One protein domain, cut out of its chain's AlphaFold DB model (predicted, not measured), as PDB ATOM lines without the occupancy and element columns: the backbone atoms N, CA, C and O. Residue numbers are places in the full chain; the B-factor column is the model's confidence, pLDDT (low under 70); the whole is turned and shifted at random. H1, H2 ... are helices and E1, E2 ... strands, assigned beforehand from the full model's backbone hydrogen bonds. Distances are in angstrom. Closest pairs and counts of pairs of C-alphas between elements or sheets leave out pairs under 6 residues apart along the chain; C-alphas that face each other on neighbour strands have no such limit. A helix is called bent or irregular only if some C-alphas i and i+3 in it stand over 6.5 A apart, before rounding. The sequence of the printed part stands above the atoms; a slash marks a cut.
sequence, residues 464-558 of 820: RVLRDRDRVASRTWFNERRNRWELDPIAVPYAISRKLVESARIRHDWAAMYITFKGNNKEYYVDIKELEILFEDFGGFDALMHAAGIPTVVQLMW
ATOM      1  N   ARG A 464     149.311 155.770 159.373       78.62
ATOM      2  CA  ARG A 464     149.419 155.782 160.844       78.62
ATOM      3  C   ARG A 464     148.057 155.706 161.532       78.62
ATOM      4  O   ARG A 464     147.913 154.959 162.491       78.62
ATOM      5  N   VAL A 465     147.059 156.431 161.027       80.38
ATOM      6  CA  VAL A 465     145.698 156.402 161.590       80.38
ATOM      7  C   VAL A 465     145.054 155.022 161.426       80.38
ATOM      8  O   VAL A 465     144.369 154.572 162.340       80.38
ATOM      9  N   LEU A 466     145.291 154.336 160.304       83.88
ATOM     10  CA  LEU A 466     144.825 152.961 160.097       83.88
ATOM     11  C   LEU A 466     145.500 151.988 161.073       83.88
ATOM     12  O   LEU A 466     144.809 151.237 161.753       83.88
ATOM     13  N   ARG A 467     146.826 152.076 161.242       83.44
ATOM     14  CA  ARG A 467     147.568 151.248 162.211       83.44
ATOM     15  C   ARG A 467     147.100 151.472 163.652       83.44
ATOM     16  O   ARG A 467     146.973 150.513 164.411       83.44
ATOM     17  N   ASP A 468     146.837 152.721 164.032       81.06
ATOM     18  CA  ASP A 468     146.305 153.052 165.358       81.06
ATOM     19  C   ASP A 468     144.888 152.484 165.538       81.06
ATOM     20  O   ASP A 468     144.577 151.920 166.588       81.06
ATOM     21  N   ARG A 469     144.049 152.542 164.494       82.00
ATOM     22  CA  ARG A 469     142.704 151.947 164.493       82.00
ATOM     23  C   ARG A 469     142.743 150.427 164.662       82.00
ATOM     24  O   ARG A 469     141.978 149.905 165.470       82.00
ATOM     25  N   ASP A 470     143.643 149.735 163.969       85.50
ATOM     26  CA  ASP A 470     143.799 148.279 164.075       85.50
ATOM     27  C   ASP A 470     144.265 147.861 165.476       85.50
ATOM     28  O   ASP A 470     143.735 146.918 166.068       85.50
ATOM     29  N   ARG A 471     145.205 148.616 166.063       84.12
ATOM     30  CA  ARG A 471     145.674 148.393 167.442       84.12
ATOM     31  C   ARG A 471     144.548 148.544 168.457       84.12
ATOM     32  O   ARG A 471     144.425 147.708 169.349       84.12
ATOM     33  N   VAL A 472     143.718 149.573 168.310       85.06
ATOM     34  CA  VAL A 472     142.562 149.799 169.186       85.06
ATOM     35  C   VAL A 472     141.535 148.687 169.011       85.06
ATOM     36  O   VAL A 472     141.131 148.084 170.001       85.06
ATOM     37  N   ALA A 473     141.176 148.343 167.772       83.75
ATOM     38  CA  ALA A 473     140.213 147.281 167.488       83.75
ATOM     39  C   ALA A 473     140.652 145.931 168.083       83.75
ATOM     40  O   ALA A 473     139.845 145.256 168.722       83.75
ATOM     41  N   SER A 474     141.940 145.587 167.964       84.75
ATOM     42  CA  SER A 474     142.505 144.345 168.516       84.75
ATOM     43  C   SER A 474     142.407 144.227 170.042       84.75
ATOM     44  O   SER A 474     142.495 143.129 170.582       84.75
ATOM     45  N   ARG A 475     142.215 145.351 170.744       86.38
ATOM     46  CA  ARG A 475     142.185 145.445 172.211       86.38
ATOM     47  C   ARG A 475     140.838 145.910 172.763       86.38
ATOM     48  O   ARG A 475     140.743 146.330 173.915       86.38
ATOM     49  N   THR A 476     139.795 145.825 171.942       88.00
ATOM     50  CA  THR A 476     138.406 146.026 172.366       88.00
ATOM     51  C   THR A 476     137.686 144.692 172.458       88.00
ATOM     52  O   THR A 476     137.784 143.872 171.548       88.00
ATOM     53  N   TRP A 477     136.926 144.477 173.530       88.19
ATOM     54  CA  TRP A 477     136.076 143.294 173.675       88.19
ATOM     55  C   TRP A 477     134.737 143.653 174.313       88.19
ATOM     56  O   TRP A 477     134.568 144.709 174.924       88.19
ATOM     57  N   PHE A 478     133.758 142.765 174.151       87.31
ATOM     58  CA  PHE A 478     132.464 142.892 174.807       87.31
ATOM     59  C   PHE A 478     132.433 142.036 176.070       87.31
ATOM     60  O   PHE A 478     132.681 140.832 176.024       87.31
ATOM     61  N   ASN A 479     132.136 142.653 177.209       86.44
ATOM     62  CA  ASN A 479     132.011 141.963 178.482       86.44
ATOM     63  C   ASN A 479     130.553 141.543 178.698       86.44
ATOM     64  O   ASN A 479     129.722 142.357 179.101       86.44
ATOM     65  N   GLU A 480     130.247 140.264 178.465       86.62
ATOM     66  CA  GLU A 480     128.885 139.714 178.568       86.62
ATOM     67  C   GLU A 480     128.298 139.820 179.981       86.62
ATOM     68  O   GLU A 480     127.118 140.119 180.143       86.62
ATOM     69  N   ARG A 481     129.122 139.647 181.026       77.69
ATOM     70  CA  ARG A 481     128.663 139.715 182.428       77.69
ATOM     71  C   ARG A 481     128.173 141.104 182.810       77.69
ATOM     72  O   ARG A 481     127.300 141.235 183.661       77.69
ATOM     73  N   ARG A 482     128.787 142.132 182.224       76.56
ATOM     74  CA  ARG A 482     128.483 143.544 182.490       76.56
ATOM     75  C   ARG A 482     127.693 144.202 181.358       76.56
ATOM     76  O   ARG A 482     127.370 145.378 181.476       76.56
ATOM     77  N   ASN A 483     127.395 143.458 180.290       80.88
ATOM     78  CA  ASN A 483     126.691 143.906 179.089       80.88
ATOM     79  C   ASN A 483     127.249 145.224 178.503       80.88
ATOM     80  O   ASN A 483     126.490 146.143 178.195       80.88
ATOM     81  N   ARG A 484     128.582 145.349 178.399       83.12
ATOM     82  CA  ARG A 484     129.259 146.593 177.974       83.12
ATOM     83  C   ARG A 484     130.530 146.337 177.167       83.12
ATOM     84  O   ARG A 484     131.187 145.316 177.358       83.12
ATOM     85  N   TRP A 485     130.897 147.277 176.297       87.00
ATOM     86  CA  TRP A 485     132.174 147.248 175.576       87.00
ATOM     87  C   TRP A 485     133.290 147.795 176.463       87.00
ATOM     88  O   TRP A 485     133.140 148.869 177.043       87.00
ATOM     89  N   GLU A 486     134.394 147.066 176.571       88.06
ATOM     90  CA  GLU A 486     135.574 147.451 177.347       88.06
ATOM     91  C   GLU A 486     136.772 147.642 176.408       88.06
ATOM     92  O   GLU A 486     136.892 146.985 175.368       88.06
ATOM     93  N   LEU A 487     137.627 148.599 176.763       87.12
ATOM     94  CA  LEU A 487     138.855 148.924 176.049       87.12
ATOM     95  C   LEU A 487     140.035 148.798 177.016       87.12
ATOM     96  O   LEU A 487     140.019 149.390 178.095       87.12
ATOM     97  N   ASP A 488     141.060 148.054 176.600       83.62
ATOM     98  CA  ASP A 488     142.312 147.914 177.350       83.62
ATOM     99  C   ASP A 488     142.963 149.296 177.573       83.62
ATOM    100  O   ASP A 488     143.214 150.003 176.588       83.62
ATOM    101  N   PRO A 489     143.305 149.678 178.819       80.38
ATOM    102  CA  PRO A 489     144.033 150.906 179.131       80.38
ATOM    103  C   PRO A 489     145.303 151.130 178.296       80.38
ATOM    104  O   PRO A 489     145.654 152.265 177.990       80.38
ATOM    105  N   ILE A 490     145.989 150.074 177.849       81.06
ATOM    106  CA  ILE A 490     147.201 150.207 177.019       81.06
ATOM    107  C   ILE A 490     146.871 150.706 175.600       81.06
ATOM    108  O   ILE A 490     147.704 151.331 174.940       81.06
ATOM    109  N   ALA A 491     145.661 150.438 175.107       81.88
ATOM    110  CA  ALA A 491     145.198 150.888 173.794       81.88
ATOM    111  C   ALA A 491     144.742 152.355 173.799       81.88
ATOM    112  O   ALA A 491     144.614 152.976 172.743       81.88
ATOM    113  N   VAL A 492     144.511 152.913 174.987       79.19
ATOM    114  CA  VAL A 492     143.923 154.235 175.199       79.19
ATOM    115  C   VAL A 492     144.742 155.376 174.576       79.19
ATOM    116  O   VAL A 492     144.126 156.189 173.896       79.19
ATOM    117  N   PRO A 493     146.089 155.435 174.635       74.69
ATOM    118  CA  PRO A 493     146.857 156.480 173.946       74.69
ATOM    119  C   PRO A 493     146.655 156.486 172.423       74.69
ATOM    120  O   PRO A 493     146.588 157.548 171.807       74.69
ATOM    121  N   TYR A 494     146.523 155.300 171.817       75.31
ATOM    122  CA  TYR A 494     146.258 155.150 170.382       75.31
ATOM    123  C   TYR A 494     144.810 155.528 170.053       75.31
ATOM    124  O   TYR A 494     144.543 156.218 169.069       75.31
ATOM    125  N   ALA A 495     143.882 155.135 170.931       68.62
ATOM    126  CA  ALA A 495     142.466 155.471 170.850       68.62
ATOM    127  C   ALA A 495     142.231 156.979 170.921       68.62
ATOM    128  O   ALA A 495     141.383 157.483 170.201       68.62
ATOM    129  N   ILE A 496     143.008 157.685 171.745       60.31
ATOM    130  CA  ILE A 496     142.823 159.080 172.152       60.31
ATOM    131  C   ILE A 496     143.225 160.119 171.097       60.31
ATOM    132  O   ILE A 496     142.961 161.312 171.259       60.31
ATOM    133  N   SER A 497     143.805 159.712 169.968       67.06
ATOM    134  CA  SER A 497     144.084 160.678 168.906       67.06
ATOM    135  C   SER A 497     142.790 161.396 168.473       67.06
ATOM    136  O   SER A 497     141.771 160.765 168.185       67.06
ATOM    137  N   ARG A 498     142.826 162.736 168.351       65.31
ATOM    138  CA  ARG A 498     141.689 163.578 167.894       65.31
ATOM    139  C   ARG A 498     141.074 163.118 166.558       65.31
ATOM    140  O   ARG A 498     139.981 163.530 166.160       65.31
ATOM    141  N   LYS A 499     141.808 162.289 165.816       69.75
ATOM    142  CA  LYS A 499     141.387 161.716 164.540       69.75
ATOM    143  C   LYS A 499     140.446 160.523 164.712       69.75
ATOM    144  O   LYS A 499     139.557 160.395 163.879       69.75
ATOM    145  N   LEU A 500     140.605 159.720 165.766       74.94
ATOM    146  CA  LEU A 500     139.803 158.519 166.025       74.94
ATOM    147  C   LEU A 500     138.656 158.766 167.015       74.94
ATOM    148  O   LEU A 500     137.571 158.224 166.810       74.94
ATOM    149  N   VAL A 501     138.854 159.602 168.039       75.75
ATOM    150  CA  VAL A 501     137.806 159.916 169.030       75.75
ATOM    151  C   VAL A 501     136.815 160.935 168.485       75.75
ATOM    152  O   VAL A 501     137.206 161.980 167.958       75.75
ATOM    153  N   GLU A 502     135.530 160.644 168.650       77.12
ATOM    154  CA  GLU A 502     134.433 161.582 168.426       77.12
ATOM    155  C   GLU A 502     134.132 162.378 169.698       77.12
ATOM    156  O   GLU A 502     134.202 163.605 169.693       77.12
ATOM    157  N   SER A 503     133.890 161.680 170.809       75.44
ATOM    158  CA  SER A 503     133.729 162.288 172.130       75.44
ATOM    159  C   SER A 503     134.249 161.379 173.245       75.44
ATOM    160  O   SER A 503     134.188 160.147 173.144       75.44
ATOM    161  N   ALA A 504     134.753 161.996 174.315       77.94
ATOM    162  CA  ALA A 504     135.129 161.322 175.550       77.94
ATOM    163  C   ALA A 504     134.289 161.858 176.715       77.94
ATOM    164  O   ALA A 504     134.261 163.064 176.973       77.94
ATOM    165  N   ARG A 505     133.619 160.946 177.420       79.19
ATOM    166  CA  ARG A 505     132.812 161.216 178.613       79.19
ATOM    167  C   ARG A 505     133.537 160.689 179.842       79.19
ATOM    168  O   ARG A 505     133.833 159.501 179.916       79.19
ATOM    169  N   ILE A 506     133.822 161.554 180.807       78.81
ATOM    170  CA  ILE A 506     134.548 161.188 182.030       78.81
ATOM    171  C   ILE A 506     133.587 161.245 183.218       78.81
ATOM    172  O   ILE A 506     132.955 162.273 183.458       78.81
ATOM    173  N   ARG A 507     133.493 160.143 183.973       73.00
ATOM    174  CA  ARG A 507     132.802 160.060 185.267       73.00
ATOM    175  C   ARG A 507     133.848 160.038 186.381       73.00
ATOM    176  O   ARG A 507     134.457 158.997 186.640       73.00
ATOM    177  N   HIS A 508     134.035 161.174 187.055       67.44
ATOM    178  CA  HIS A 508     135.012 161.305 188.141       67.44
ATOM    179  C   HIS A 508     134.695 160.405 189.346       67.44
ATOM    180  O   HIS A 508     135.608 159.786 189.885       67.44
ATOM    181  N   ASP A 509     133.418 160.229 189.701       61.78
ATOM    182  CA  ASP A 509     133.006 159.461 190.891       61.78
ATOM    183  C   ASP A 509     133.467 157.999 190.861       61.78
ATOM    184  O   ASP A 509     133.780 157.398 191.891       61.78
ATOM    185  N   TRP A 510     133.521 157.409 189.665       62.31
ATOM    186  CA  TRP A 510     133.942 156.021 189.467       62.31
ATOM    187  C   TRP A 510     135.345 155.889 188.893       62.31
ATOM    188  O   TRP A 510     135.865 154.769 188.849       62.31
ATOM    189  N   ALA A 511     135.979 157.013 188.546       72.56
ATOM    190  CA  ALA A 511     137.197 157.049 187.751       72.56
ATOM    191  C   ALA A 511     137.026 156.192 186.483       72.56
ATOM    192  O   ALA A 511     137.795 155.271 186.223       72.56
ATOM    193  N   ALA A 512     135.960 156.462 185.729       80.69
ATOM    194  CA  ALA A 512     135.645 155.756 184.493       80.69
ATOM    195  C   ALA A 512     135.580 156.737 183.324       80.69
ATOM    196  O   ALA A 512     135.021 157.829 183.444       80.69
ATOM    197  N   MET A 513     136.123 156.328 182.185       84.19
ATOM    198  CA  MET A 513     136.088 157.084 180.940       84.19
ATOM    199  C   MET A 513     135.339 156.267 179.887       84.19
ATOM    200  O   MET A 513     135.597 155.083 179.711       84.19
ATOM    201  N   TYR A 514     134.411 156.907 179.187       85.62
ATOM    202  CA  TYR A 514     133.681 156.342 178.062       85.62
ATOM    203  C   TYR A 514     134.138 157.033 176.787       85.62
ATOM    204  O   TYR A 514     134.028 158.253 176.657       85.62
ATOM    205  N   ILE A 515     134.662 156.256 175.848       85.56
ATOM    206  CA  ILE A 515     135.183 156.756 174.578       85.56
ATOM    207  C   ILE A 515     134.228 156.349 173.463       85.56
ATOM    208  O   ILE A 515     133.793 155.201 173.396       85.56
ATOM    209  N   THR A 516     133.915 157.289 172.577       84.69
ATOM    210  CA  THR A 516     133.192 157.027 171.325       84.69
ATOM    211  C   THR A 516     134.129 157.271 170.150       84.69
ATOM    212  O   THR A 516     134.834 158.285 170.109       84.69
ATOM    213  N   PHE A 517     134.177 156.329 169.208       83.19
ATOM    214  CA  PHE A 517     135.023 156.431 168.016       83.19
ATOM    215  C   PHE A 517     134.220 156.930 166.821       83.19
ATOM    216  O   PHE A 517     133.086 156.505 166.620       83.19
ATOM    217  N   LYS A 518     134.838 157.759 165.975       80.88
ATOM    218  CA  LYS A 518     134.193 158.276 164.761       80.88
ATOM    219  C   LYS A 518     133.757 157.135 163.845       80.88
ATOM    220  O   LYS A 518     134.577 156.319 163.418       80.88
ATOM    221  N   GLY A 519     132.467 157.108 163.520       74.88
ATOM    222  CA  GLY A 519     131.856 156.076 162.680       74.88
ATOM    223  C   GLY A 519     131.417 154.812 163.430       74.88
ATOM    224  O   GLY A 519     130.909 153.898 162.787       74.88
ATOM    225  N   ASN A 520     131.571 154.756 164.760       75.12
ATOM    226  CA  ASN A 520     131.020 153.702 165.611       75.12
ATOM    227  C   ASN A 520     130.102 154.306 166.683       75.12
ATOM    228  O   ASN A 520     130.563 155.015 167.571       75.12
ATOM    229  N   ASN A 521     128.831 153.898 166.710       76.62
ATOM    230  CA  ASN A 521     127.863 154.341 167.729       76.62
ATOM    231  C   ASN A 521     128.034 153.635 169.094       76.62
ATOM    232  O   ASN A 521     127.123 153.642 169.917       76.62
ATOM    233  N   LYS A 522     129.161 152.952 169.320       84.62
ATOM    234  CA  LYS A 522     129.423 152.162 170.532       84.62
ATOM    235  C   LYS A 522     130.239 152.978 171.530       84.62
ATOM    236  O   LYS A 522     131.188 153.660 171.146       84.62
ATOM    237  N   GLU A 523     129.895 152.854 172.808       86.00
ATOM    238  CA  GLU A 523     130.632 153.456 173.918       86.00
ATOM    239  C   GLU A 523     131.576 152.429 174.539       86.00
ATOM    240  O   GLU A 523     131.138 151.361 174.966       86.00
ATOM    241  N   TYR A 524     132.863 152.760 174.600       87.25
ATOM    242  CA  TYR A 524     133.896 151.901 175.168       87.25
ATOM    243  C   TYR A 524     134.255 152.366 176.572       87.25
ATOM    244  O   TYR A 524     134.692 153.501 176.755       87.25
ATOM    245  N   TYR A 525     134.083 151.480 177.547       87.50
ATOM    246  CA  TYR A 525     134.447 151.698 178.940       87.50
ATOM    247  C   TYR A 525     135.953 151.513 179.149       87.50
ATOM    248  O   TYR A 525     136.517 150.483 178.774       87.50
ATOM    249  N   VAL A 526     136.573 152.485 179.813       85.88
ATOM    250  CA  VAL A 526     137.974 152.496 180.241       85.88
ATOM    251  C   VAL A 526     138.025 152.783 181.739       85.88
ATOM    252  O   VAL A 526     137.396 153.729 182.223       85.88
ATOM    253  N   ASP A 527     138.801 151.989 182.476       83.06
ATOM    254  CA  ASP A 527     139.106 152.272 183.879       83.06
ATOM    255  C   ASP A 527     140.248 153.296 183.972       83.06
ATOM    256  O   ASP A 527     141.378 153.033 183.553       83.06
ATOM    257  N   ILE A 528     139.958 154.477 184.522       80.62
ATOM    258  CA  ILE A 528     140.939 155.561 184.664       80.62
ATOM    259  C   ILE A 528     142.003 155.187 185.704       80.62
ATOM    260  O   ILE A 528     143.143 155.616 185.572       80.62
ATOM    261  N   LYS A 529     141.690 154.348 186.703       78.31
ATOM    262  CA  LYS A 529     142.664 153.959 187.743       78.31
ATOM    263  C   LYS A 529     143.783 153.094 187.178       78.31
ATOM    264  O   LYS A 529     144.937 153.262 187.553       78.31
ATOM    265  N   GLU A 530     143.440 152.147 186.309       77.88
ATOM    266  CA  GLU A 530     144.439 151.296 185.653       77.88
ATOM    267  C   GLU A 530     145.289 152.113 184.681       77.88
ATOM    268  O   GLU A 530     146.506 151.952 184.629       77.88
ATOM    269  N   LEU A 531     144.656 153.048 183.973       75.12
ATOM    270  CA  LEU A 531     145.339 153.974 183.085       75.12
ATOM    271  C   LEU A 531     146.328 154.885 183.835       75.12
ATOM    272  O   LEU A 531     147.457 155.065 183.390       75.12
ATOM    273  N   GLU A 532     145.927 155.438 184.977       76.69
ATOM    274  CA  GLU A 532     146.773 156.301 185.806       76.69
ATOM    275  C   GLU A 532     148.036 155.567 186.277       76.69
ATOM    276  O   GLU A 532     149.130 156.116 186.184       76.69
ATOM    277  N   ILE A 533     147.900 154.300 186.690       74.38
ATOM    278  CA  ILE A 533     149.034 153.458 187.101       74.38
ATOM    279  C   ILE A 533     149.962 153.155 185.915       74.38
ATOM    280  O   ILE A 533     151.180 153.158 186.067       74.38
ATOM    281  N   LEU A 534     149.407 152.879 184.733       72.12
ATOM    282  CA  LEU A 534     150.199 152.515 183.554       72.12
ATOM    283  C   LEU A 534     150.977 153.691 182.954       72.12
ATOM    284  O   LEU A 534     152.021 153.471 182.344       72.12
ATOM    285  N   PHE A 535     150.484 154.920 183.116       68.88
ATOM    286  CA  PHE A 535     151.086 156.124 182.536       68.88
ATOM    287  C   PHE A 535     151.642 157.100 183.587       68.88
ATOM    288  O   PHE A 535     151.878 158.265 183.265       68.88
ATOM    289  N   GLU A 536     151.898 156.643 184.820       71.00
ATOM    290  CA  GLU A 536     152.445 157.464 185.916       71.00
ATOM    291  C   GLU A 536     153.757 158.163 185.507       71.00
ATOM    292  O   GLU A 536     153.909 159.367 185.712       71.00
ATOM    293  N   ASP A 537     154.653 157.445 184.818       62.22
ATOM    294  CA  ASP A 537     155.945 157.968 184.340       62.22
ATOM    295  C   ASP A 537     155.803 159.096 183.296       62.22
ATOM    296  O   ASP A 537     156.729 159.883 183.097       62.22
ATOM    297  N   PHE A 538     154.639 159.201 182.645       50.56
ATOM    298  CA  PHE A 538     154.337 160.202 181.618       50.56
ATOM    299  C   PHE A 538     153.432 161.339 182.123       50.56
ATOM    300  O   PHE A 538     152.943 162.133 181.320       50.56
ATOM    301  N   GLY A 539     153.206 161.435 183.439       58.44
ATOM    302  CA  GLY A 539     152.340 162.452 184.048       58.44
ATOM    303  C   GLY A 539     150.876 162.027 184.211       58.44
ATOM    304  O   GLY A 539     150.018 162.869 184.475       58.44
ATOM    305  N   GLY A 540     150.581 160.732 184.068       75.69
ATOM    306  CA  GLY A 540     149.278 160.142 184.368       75.69
ATOM    307  C   GLY A 540     148.166 160.498 183.376       75.69
ATOM    308  O   GLY A 540     148.402 160.924 182.242       75.69
ATOM    309  N   PHE A 541     146.921 160.294 183.813       72.56
ATOM    310  CA  PHE A 541     145.721 160.527 183.002       72.56
ATOM    311  C   PHE A 541     145.618 161.973 182.498       72.56
ATOM    312  O   PHE A 541     145.349 162.188 181.314       72.56
ATOM    313  N   ASP A 542     145.885 162.955 183.361       68.12
ATOM    314  CA  ASP A 542     145.709 164.373 183.038       68.12
ATOM    315  C   ASP A 542     146.705 164.854 181.978       68.12
ATOM    316  O   ASP A 542     146.313 165.535 181.026       68.12
ATOM    317  N   ALA A 543     147.973 164.439 182.069       65.94
ATOM    318  CA  ALA A 543     148.973 164.753 181.051       65.94
ATOM    319  C   ALA A 543     148.599 164.152 179.689       65.94
ATOM    320  O   ALA A 543     148.759 164.800 178.651       65.94
ATOM    321  N   LEU A 544     148.038 162.940 179.689       66.50
ATOM    322  CA  LEU A 544     147.634 162.240 178.476       66.50
ATOM    323  C   LEU A 544     146.405 162.890 177.819       66.50
ATOM    324  O   LEU A 544     146.392 163.093 176.602       66.50
ATOM    325  N   MET A 545     145.407 163.291 178.612       66.38
ATOM    326  CA  MET A 545     144.256 164.070 178.135       66.38
ATOM    327  C   MET A 545     144.691 165.408 177.529       66.38
ATOM    328  O   MET A 545     144.217 165.791 176.454       66.38
ATOM    329  N   HIS A 546     145.621 166.102 178.191       63.25
ATOM    330  CA  HIS A 546     146.086 167.419 177.769       63.25
ATOM    331  C   HIS A 546     146.948 167.356 176.501       63.25
ATOM    332  O   HIS A 546     146.746 168.142 175.574       63.25
ATOM    333  N   ALA A 547     147.863 166.384 176.414       60.66
ATOM    334  CA  ALA A 547     148.724 166.182 175.248       60.66
ATOM    335  C   ALA A 547     147.932 165.824 173.981       60.66
ATOM    336  O   ALA A 547     148.327 166.188 172.870       60.66
ATOM    337  N   ALA A 548     146.805 165.127 174.136       61.28
ATOM    338  CA  ALA A 548     145.981 164.691 173.018       61.28
ATOM    339  C   ALA A 548     144.922 165.707 172.558       61.28
ATOM    340  O   ALA A 548     144.379 165.557 171.458       61.28
ATOM    341  N   GLY A 549     144.638 166.745 173.355       56.59
ATOM    342  CA  GLY A 549     143.715 167.826 172.992       56.59
ATOM    343  C   GLY A 549     142.288 167.342 172.704       56.59
ATOM    344  O   GLY A 549     141.704 167.714 171.681       56.59
ATOM    345  N   ILE A 550     141.754 166.471 173.563       60.53
ATOM    346  CA  ILE A 550     140.420 165.874 173.403       60.53
ATOM    347  C   ILE A 550     139.332 166.888 173.797       60.53
ATOM    348  O   ILE A 550     139.466 167.537 174.833       60.53
ATOM    349  N   PRO A 551     138.218 166.996 173.046       53.25
ATOM    350  CA  PRO A 551     137.011 167.636 173.555       53.25
ATOM    351  C   PRO A 551     136.390 166.743 174.641       53.25
ATOM    352  O   PRO A 551     135.695 165.767 174.350       53.25
ATOM    353  N   THR A 552     136.696 167.035 175.900       56.75
ATOM    354  CA  THR A 552     136.122 166.351 177.059       56.75
ATOM    355  C   THR A 552     134.787 166.993 177.422       56.75
ATOM    356  O   THR A 552     134.704 168.196 177.659       56.75
ATOM    357  N   VAL A 553     133.724 166.189 177.479       55.25
ATOM    358  CA  VAL A 553     132.451 166.618 178.074       55.25
ATOM    359  C   VAL A 553     132.347 165.938 179.430       55.25
ATOM    360  O   VAL A 553     132.145 164.726 179.526       55.25
ATOM    361  N   VAL A 554     132.540 166.722 180.488       52.22
ATOM    362  CA  VAL A 554     132.387 166.257 181.868       52.22
ATOM    363  C   VAL A 554     130.906 166.355 182.225       52.22
ATOM    364  O   VAL A 554     130.348 167.449 182.256       52.22
ATOM    365  N   GLN A 555     130.252 165.217 182.463       48.41
ATOM    366  CA  GLN A 555     128.863 165.175 182.928       48.41
ATOM    367  C   GLN A 555     128.831 164.659 184.369       48.41
ATOM    368  O   GLN A 555     129.185 163.510 184.627       48.41
ATOM    369  N   LEU A 556     128.374 165.501 185.302       38.88
ATOM    370  CA  LEU A 556     127.902 165.047 186.612       38.88
ATOM    371  C   LEU A 556     126.487 164.482 186.424       38.88
ATOM    372  O   LEU A 556     125.592 165.210 185.999       38.88
ATOM    373  N   MET A 557     126.265 163.202 186.726       48.72
ATOM    374  CA  MET A 557     124.939 162.574 186.641       48.72
ATOM    375  C   MET A 557     124.532 161.922 187.962       48.72
ATOM    376  O   MET A 557     125.367 161.397 188.695       48.72
ATOM    377  N   TRP A 558     123.224 161.923 188.230       42.06
ATOM    378  CA  TRP A 558     122.600 161.189 189.334       42.06
ATOM    379  C   TRP A 558     122.644 159.675 189.083       42.06
ATOM    380  O   TRP A 558     122.418 159.221 187.962       42.06
TER     381      TRP A 558
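What this domain is: This is residues 464 to 558 of the 820 residues of an uncharacterized protein of Handroanthus impetiginosus (UniProt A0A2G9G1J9). A strongly twisted wall of six strands has H2 packed on one face, with H1 beside H2, H3 crossing near the first residues of H2, and H4 about perpendicular to H3. No named helix packs on the other face. The printed part has 95 residues, with four named helices and six strands in the order H1 E1 E2 H2 E3 E4 E5 H3 H4 E6; the mixed sheet runs E1 E2 E5 E4 E3 E6. The class is mixed, helices and strands; the whole is compact, with a radius of gyration of the C-alphas of 12.6 A and spans of 34 by 33 by 22 A.

How they stand to each other: E3, residues 501 to 507, E4, residues 512 to 517, and E5, residues 523 to 527, form a meander, each strand the antiparallel neighbour of the one before. N 505 and O 514 are 2.8 A apart across E3 and E4, and N 524 and O 515 2.9 A across E5 and E4. E2, residues 484 to 487, is parallel to E5, with N 525 and O 485 at 2.8 A. E1, residues 476 to 479, an edge strand, forms a hairpin with E2, with N 479 and O 484 at 2.8 A. The other edge strand, E6, residues 552 to 554, is parallel to E3, with N 553 and O 504 at 3.2 A. H2, residues 489 to 495, is on the sheet at a height over the sheet of 8.2 A; it is only just irregular, with C-alphas 490 and 493 7.0 A apart. E2, H2 and E3 form a split strand-helix-strand unit, its two strands running the same way with E5 and E4 between them; its crossover is right-handed. H3, residues 528 to 534, and H4, residues 540 to 548, stand between E5 and E6 in a second such unit, also right-handed. H3 only grazes the sheet with residues 528 to 531. H3 touches H2, about perpendicular at 84 degrees; their closest C-alphas, Pro 489 and Leu 531, are 5.2 A apart. H4 touches H3 at 86 degrees, about perpendicular, closest at the C-alphas of Glu 532 and Gly 540, 4.8 A. H1, residues 464 to 474, touches H2 at a shallow tilt of 32 degrees, opposite ways, closest at the C-alphas of Val 472 and Ala 491, 5.4 A. Every O i to N i+4 pair is within hydrogen-bond range in H1, H3 and H4; in H2 it is 1 of 3, beside 3 of 4 O i to N i+3 pairs.

Where its parts are: H1 begins at C-alpha 464 (149.419, 155.782, 160.844) and is 15.4 A long. E3 is 17.0 A, E4 16.5 A, E5 13.1 A and H4 12.7 A. E6 ends at C-alpha 554 (132.387, 166.257, 181.868).

The domain as a whole: The C-alphas of Arg 464 and Trp 558, the two farthest apart, are 39.5 A apart. The printed part has no cut, and its links are tight. Mean pLDDT of the printed part is 74.4; residues under 70 include 495 to 499 and 542 to 558.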